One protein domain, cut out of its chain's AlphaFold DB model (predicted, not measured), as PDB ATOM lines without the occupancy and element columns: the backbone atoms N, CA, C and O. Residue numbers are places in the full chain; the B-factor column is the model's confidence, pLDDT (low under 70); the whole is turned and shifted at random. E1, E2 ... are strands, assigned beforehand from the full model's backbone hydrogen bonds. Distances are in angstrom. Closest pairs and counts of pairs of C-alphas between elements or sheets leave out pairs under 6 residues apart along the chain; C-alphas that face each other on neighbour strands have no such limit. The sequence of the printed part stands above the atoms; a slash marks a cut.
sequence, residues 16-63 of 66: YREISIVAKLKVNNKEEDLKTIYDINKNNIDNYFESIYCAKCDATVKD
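What this domain is: This is residues 16 to 63 of the 66 residues of an uncharacterized protein of Clostridium botulinum (UniProt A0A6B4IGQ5). A long, narrow two-stranded hairpin, E1 and E2, makes most of the length, and a small second hairpin, E3 and E4, sits at one end. The turn between E1 and E2 forms the tip at the opposite end, and E2 bends sharply partway along its course beside E1. The printed part has 48 residues with no named helix and four named strands, E1 to E4 in chain order, in two separate antiparallel sheets of two strands each; the class is all strand. The whole is extended, with a radius of gyration of the C-alphas of 15.4 A, and its outline is a rod spanning 46 by 19 by 16 A.

Where its parts are: E1, residues 19 to 27, begins at C-alpha 19 at (-32.980, 42.955, -43.981) and is 24.6 A long. E2, residues 33 to 48, is the longest strand by residues and measures 26.3 A. E3, residues 52 to 54, measures 7.0 A. E4, residues 60 to 62, measures 5.7 A and ends at C-alpha 62 at (-19.926, 35.697, -47.475).

How they stand to each other: E1 and E2 are an antiparallel hairpin, with 155 degrees between their directions. N 20 and O 47 are 2.9 A apart, and N 38 and O 24 are 2.8 A apart, both within hydrogen-bond range. E2 bends by 98 degrees at residue 43, between the facing C-alphas 23 and 40, 4.5 A apart, and 21 and 45, 4.7 A apart. E3 and E4 are an antiparallel hairpin at 135 degrees, with N 52 and O 62 at 2.9 A, within hydrogen-bond range. E3 and E4 are each apart from both E1 and E2.

The domain as a whole: The two C-alphas farthest apart, those of Lys 30 and Val 61, are 46.2 A apart, while those of Tyr 16 and Asp 63, first and last printed, are 12.4 A apart. The links E1 to E2, E2 to E3 and E3 to E4 are tight. The printed part has no cut. Its mean pLDDT is 95.1, and no printed residue is under 70.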
ATOM      1  N   TYR A  16     -29.717  35.167 -50.419       96.38
ATOM      2  CA  TYR A  16     -30.411  36.255 -49.741       96.38
ATOM      3  C   TYR A  16     -29.469  36.963 -48.777       96.38
ATOM      4  O   TYR A  16     -28.407  36.452 -48.420       96.38
ATOM      5  N   ARG A  17     -29.869  38.161 -48.378       95.75
ATOM      6  CA  ARG A  17     -29.324  38.858 -47.219       95.75
ATOM      7  C   ARG A  17     -30.478  39.074 -46.268       95.75
ATOM      8  O   ARG A  17     -31.628  39.176 -46.704       95.75
ATOM      9  N   GLU A  18     -30.176  39.126 -44.990       95.50
ATOM     10  CA  GLU A  18     -31.163  39.590 -44.035       95.50
ATOM     11  C   GLU A  18     -31.399  41.088 -44.259       95.50
ATOM     12  O   GLU A  18     -30.526  41.824 -44.731       95.50
ATOM     13  N   ILE A  19     -32.600  41.544 -43.932       95.25
ATOM     14  CA  ILE A  19     -32.980  42.955 -43.981       95.25
ATOM     15  C   ILE A  19     -33.769  43.294 -42.724       95.25
ATOM     16  O   ILE A  19     -34.413  42.420 -42.139       95.25
ATOM     17  N   SER A  20     -33.754  44.562 -42.332       95.00
ATOM     18  CA  SER A  20     -34.702  45.083 -41.353       95.00
ATOM     19  C   SER A  20     -35.807  45.854 -42.072       95.00
ATOM     20  O   SER A  20     -35.571  46.542 -43.067       95.00
ATOM     21  N   ILE A  21     -37.035  45.691 -41.593       95.56
ATOM     22  CA  ILE A  21     -38.230  46.342 -42.126       95.56
ATOM     23  C   ILE A  21     -39.012  46.936 -40.964       95.56
ATOM     24  O   ILE A  21     -39.090  46.338 -39.889       95.56
ATOM     25  N   VAL A  22     -39.621  48.097 -41.183       93.00
ATOM     26  CA  VAL A  22     -40.423  48.751 -40.144       93.00
ATOM     27  C   VAL A  22     -41.729  47.979 -39.937       93.00
ATOM     28  O   VAL A  22     -42.523  47.795 -40.867       93.00
ATOM     29  N   ALA A  23     -41.971  47.561 -38.696       94.62
ATOM     30  CA  ALA A  23     -43.226  46.963 -38.253       94.62
ATOM     31  C   ALA A  23     -44.030  47.961 -37.406       94.62
ATOM     32  O   ALA A  23     -43.470  48.783 -36.685       94.62
ATOM     33  N   LYS A  24     -45.361  47.876 -37.468       95.31
ATOM     34  CA  LYS A  24     -46.267  48.612 -36.578       95.31
ATOM     35  C   LYS A  24     -46.569  47.741 -35.364       95.31
ATOM     36  O   LYS A  24     -47.030  46.613 -35.528       95.31
ATOM     37  N   LEU A  25     -46.345  48.256 -34.160       97.06
ATOM     38  CA  LEU A  25     -46.691  47.583 -32.908       97.06
ATOM     39  C   LEU A  25     -48.087  48.017 -32.451       97.06
ATOM     40  O   LEU A  25     -48.444  49.190 -32.548       97.06
ATOM     41  N   LYS A  26     -48.895  47.074 -31.961       97.25
ATOM     42  CA  LYS A  26     -50.198  47.406 -31.387       97.25
ATOM     43  C   LYS A  26     -50.012  48.014 -29.996       97.25
ATOM     44  O   LYS A  26     -49.404  47.384 -29.133       97.25
ATOM     45  N   VAL A  27     -50.612  49.179 -29.779       97.94
ATOM     46  CA  VAL A  27     -50.733  49.831 -28.468       97.94
ATOM     47  C   VAL A  27     -52.181  49.768 -27.992       97.94
ATOM     48  O   VAL A  27     -53.108  49.715 -28.809       97.94
ATOM     49  N   ASN A  28     -52.400  49.721 -26.680       97.25
ATOM     50  CA  ASN A  28     -53.744  49.870 -26.123       97.25
ATOM     51  C   ASN A  28     -54.106  51.351 -25.915       97.25
ATOM     52  O   ASN A  28     -53.315  52.258 -26.156       97.25
ATOM     53  N   ASN A  29     -55.328  51.604 -25.453       96.81
ATOM     54  CA  ASN A  29     -55.818  52.951 -25.154       96.81
ATOM     55  C   ASN A  29     -55.187  53.593 -23.901       96.81
ATOM     56  O   ASN A  29     -55.575  54.698 -23.539       96.81
ATOM     57  N   LYS A  30     -54.263  52.895 -23.236       98.06
ATOM     58  CA  LYS A  30     -53.418  53.404 -22.150       98.06
ATOM     59  C   LYS A  30     -51.972  53.625 -22.603       98.06
ATOM     60  O   LYS A  30     -51.112  53.821 -21.755       98.06
ATOM     61  N   GLU A  31     -51.713  53.564 -23.913       95.62
ATOM     62  CA  GLU A  31     -50.382  53.724 -24.515       95.62
ATOM     63  C   GLU A  31     -49.382  52.620 -24.125       95.62
ATOM     64  O   GLU A  31     -48.172  52.793 -24.238       95.62
ATOM     65  N   GLU A  32     -49.872  51.453 -23.700       97.56
ATOM     66  CA  GLU A  32     -49.023  50.304 -23.378       97.56
ATOM     67  C   GLU A  32     -48.833  49.403 -24.608       97.56
ATOM     68  O   GLU A  32     -49.790  49.082 -25.330       97.56
ATOM     69  N   ASP A  33     -47.601  48.930 -24.802       97.94
ATOM     70  CA  ASP A  33     -47.223  48.005 -25.868       97.94
ATOM     71  C   ASP A  33     -47.834  46.615 -25.664       97.94
ATOM     72  O   ASP A  33     -47.553  45.910 -24.692       97.94
ATOM     73  N   LEU A  34     -48.607  46.143 -26.644       95.81
ATOM     74  CA  LEU A  34     -49.285  44.844 -26.572       95.81
ATOM     75  C   LEU A  34     -48.453  43.672 -27.118       95.81
ATOM     76  O   LEU A  34     -49.013  42.610 -27.398       95.81
ATOM     77  N   LYS A  35     -47.137  43.861 -27.324       92.75
ATOM     78  CA  LYS A  35     -46.176  42.877 -27.889       92.75
ATOM     79  C   LYS A  35     -46.642  42.177 -29.179       92.75
ATOM     80  O   LYS A  35     -46.097  41.152 -29.576       92.75
ATOM     81  N   THR A  36     -47.662  42.725 -29.832       95.69
ATOM     82  CA  THR A  36     -48.328  42.148 -30.994       95.69
ATOM     83  C   THR A  36     -48.017  43.024 -32.188       95.69
ATOM     84  O   THR A  36     -48.359  44.208 -32.193       95.69
ATOM     85  N   ILE A  37     -47.393  42.444 -33.209       96.69
ATOM     86  CA  ILE A  37     -47.181  43.127 -34.483       96.69
ATOM     87  C   ILE A  37     -48.547  43.328 -35.142       96.69
ATOM     88  O   ILE A  37     -49.283  42.371 -35.377       96.69
ATOM     89  N   TYR A  38     -48.893  44.585 -35.403       96.56
ATOM     90  CA  TYR A  38     -50.125  44.970 -36.076       96.56
ATOM     91  C   TYR A  38     -50.004  44.831 -37.596       96.56
ATOM     92  O   TYR A  38     -50.916  44.322 -38.238       96.56
ATOM     93  N   ASP A  39     -48.888  45.288 -38.168       96.75
ATOM     94  CA  ASP A  39     -48.661  45.318 -39.615       96.75
ATOM     95  C   ASP A  39     -47.161  45.404 -39.932       96.75
ATOM     96  O   ASP A  39     -46.362  45.834 -39.097       96.75
ATOM     97  N   ILE A  40     -46.778  45.023 -41.147       95.69
ATOM     98  CA  ILE A  40     -45.409  45.092 -41.661       95.69
ATOM     99  C   ILE A  40     -45.455  45.647 -43.084       95.69
ATOM    100  O   ILE A  40     -46.022  45.021 -43.982       95.69
ATOM    101  N   ASN A  41     -44.775  46.768 -43.331       92.81
ATOM    102  CA  ASN A  41     -44.613  47.273 -44.692       92.81
ATOM    103  C   ASN A  41     -43.384  46.638 -45.356       92.81
ATOM    104  O   ASN A  41     -42.276  47.161 -45.271       92.81
ATOM    105  N   LYS A  42     -43.592  45.527 -46.066       90.44
ATOM    106  CA  LYS A  42     -42.520  44.777 -46.749       90.44
ATOM    107  C   LYS A  42     -41.803  45.561 -47.856       90.44
ATOM    108  O   LYS A  42     -40.734  45.143 -48.282       90.44
ATOM    109  N   ASN A  43     -42.383  46.669 -48.319       91.94
ATOM    110  CA  ASN A  43     -41.779  47.523 -49.340       91.94
ATOM    111  C   ASN A  43     -40.896  48.626 -48.737       91.94
ATOM    112  O   ASN A  43     -40.201  49.308 -49.485       91.94
ATOM    113  N   ASN A  44     -40.932  48.821 -47.414       92.19
ATOM    114  CA  ASN A  44     -40.107  49.807 -46.726       92.19
ATOM    115  C   ASN A  44     -38.990  49.109 -45.946       92.19
ATOM    116  O   ASN A  44     -39.191  48.643 -44.821       92.19
ATOM    117  N   ILE A  45     -37.829  49.017 -46.587       93.12
ATOM    118  CA  ILE A  45     -36.628  48.414 -46.016       93.12
ATOM    119  C   ILE A  45     -35.869  49.498 -45.260       93.12
ATOM    120  O   ILE A  45     -35.494  50.508 -45.847       93.12
ATOM    121  N   ASP A  46     -35.668  49.271 -43.965       92.62
ATOM    122  CA  ASP A  46     -34.998  50.201 -43.054       92.62
ATOM    123  C   ASP A  46     -33.478  49.989 -43.063       92.62
ATOM    124  O   ASP A  46     -32.707  50.944 -43.043       92.62
ATOM    125  N   ASN A  47     -33.035  48.732 -43.192       93.06
ATOM    126  CA  ASN A  47     -31.614  48.396 -43.275       93.06
ATOM    127  C   ASN A  47     -31.358  47.113 -44.078       93.06
ATOM    128  O   ASN A  47     -32.192  46.204 -44.088       93.06
ATOM    129  N   TYR A  48     -30.169  47.008 -44.671       91.75
ATOM    130  CA  TYR A  48     -29.669  45.790 -45.302       91.75
ATOM    131  C   TYR A  48     -28.504  45.234 -44.498       91.75
ATOM    132  O   TYR A  48     -27.465  45.878 -44.384       91.75
ATOM    133  N   PHE A  49     -28.652  44.004 -44.017       93.75
ATOM    134  CA  PHE A  49     -27.529  43.281 -43.448       93.75
ATOM    135  C   PHE A  49     -26.656  42.730 -44.552       93.75
ATOM    136  O   PHE A  49     -27.020  42.657 -45.732       93.75
ATOM    137  N   GLU A  50     -25.448  42.405 -44.145       90.69
ATOM    138  CA  GLU A  50     -24.320  42.618 -45.007       90.69
ATOM    139  C   GLU A  50     -23.676  41.290 -45.443       90.69
ATOM    140  O   GLU A  50     -23.273  41.104 -46.604       90.69
ATOM    141  N   SER A  51     -23.774  40.291 -44.577       95.25
ATOM    142  CA  SER A  51     -23.545  38.889 -44.894       95.25
ATOM    143  C   SER A  51     -24.542  38.371 -45.945       95.25
ATOM    144  O   SER A  51     -25.686  38.821 -46.053       95.25
ATOM    145  N   ILE A  52     -24.088  37.427 -46.773       95.81
ATOM    146  CA  ILE A  52     -24.887  36.765 -47.813       95.81
ATOM    147  C   ILE A  52     -25.062  35.300 -47.438       95.81
ATOM    148  O   ILE A  52     -24.083  34.603 -47.170       95.81
ATOM    149  N   TYR A  53     -26.292  34.812 -47.533       96.81
ATOM    150  CA  TYR A  53     -26.682  33.453 -47.185       96.81
ATOM    151  C   TYR A  53     -27.183  32.683 -48.406       96.81
ATOM    152  O   TYR A  53     -27.729  33.230 -49.369       96.81
ATOM    153  N   CYS A  54     -26.992  31.370 -48.376       97.38
ATOM    154  CA  CYS A  54     -27.491  30.474 -49.405       97.38
ATOM    155  C   CYS A  54     -28.998  30.254 -49.251       97.38
ATOM    156  O   CYS A  54     -29.422  29.604 -48.307       97.38
ATOM    157  N   ALA A  55     -29.797  30.627 -50.252       97.62
ATOM    158  CA  ALA A  55     -31.254  30.443 -50.217       97.62
ATOM    159  C   ALA A  55     -31.732  28.972 -50.287       97.62
ATOM    160  O   ALA A  55     -32.931  28.715 -50.311       97.62
ATOM    161  N   LYS A  56     -30.811  28.003 -50.391       97.69
ATOM    162  CA  LYS A  56     -31.118  26.561 -50.426       97.69
ATOM    163  C   LYS A  56     -30.820  25.849 -49.104       97.69
ATOM    164  O   LYS A  56     -31.436  24.827 -48.825       97.69
ATOM    165  N   CYS A  57     -29.812  26.300 -48.360       97.25
ATOM    166  CA  CYS A  57     -29.323  25.584 -47.176       97.25
ATOM    167  C   CYS A  57     -28.900  26.501 -46.021       97.25
ATOM    168  O   CYS A  57     -28.191  26.032 -45.127       97.25
ATOM    169  N   ASP A  58     -29.216  27.793 -46.124       96.88
ATOM    170  CA  ASP A  58     -29.018  28.863 -45.134       96.88
ATOM    171  C   ASP A  58     -27.579  29.053 -44.631       96.88
ATOM    172  O   ASP A  58     -27.318  29.764 -43.667       96.88
ATOM    173  N   ALA A  59     -26.603  28.440 -45.303       96.25
ATOM    174  CA  ALA A  59     -25.197  28.619 -44.975       96.25
ATOM    175  C   ALA A  59     -24.743  30.031 -45.348       96.25
ATOM    176  O   ALA A  59     -25.030  30.487 -46.461       96.25
ATOM    177  N   THR A  60     -23.970  30.666 -44.467       95.69
ATOM    178  CA  THR A  60     -23.221  31.884 -44.782       95.69
ATOM    179  C   THR A  60     -22.278  31.606 -45.953       95.69
ATOM    180  O   THR A  60     -21.507  30.647 -45.945       95.69
ATOM    181  N   VAL A  61     -22.394  32.412 -47.004       95.25
ATOM    182  CA  VAL A  61     -21.585  32.336 -48.232       95.25
ATOM    183  C   VAL A  61     -20.521  33.423 -48.240       95.25
ATOM    184  O   VAL A  61     -19.420  33.197 -48.731       95.25
ATOM    185  N   LYS A  62     -20.855  34.595 -47.699       92.81
ATOM    186  CA  LYS A  62     -19.926  35.697 -47.475       92.81
ATOM    187  C   LYS A  62     -20.277  36.341 -46.146       92.81
ATOM    188  O   LYS A  62     -21.440  36.703 -45.966       92.81
ATOM    189  N   ASP A  63     -19.302  36.447 -45.255       85.94
ATOM    190  CA  ASP A  63     -19.462  37.145 -43.983       85.94
ATOM    191  C   ASP A  63     -18.950  38.584 -44.075       85.94
ATOM    192  O   ASP A  63     -18.290  38.934 -45.059       85.94
TER     193      ASP A  63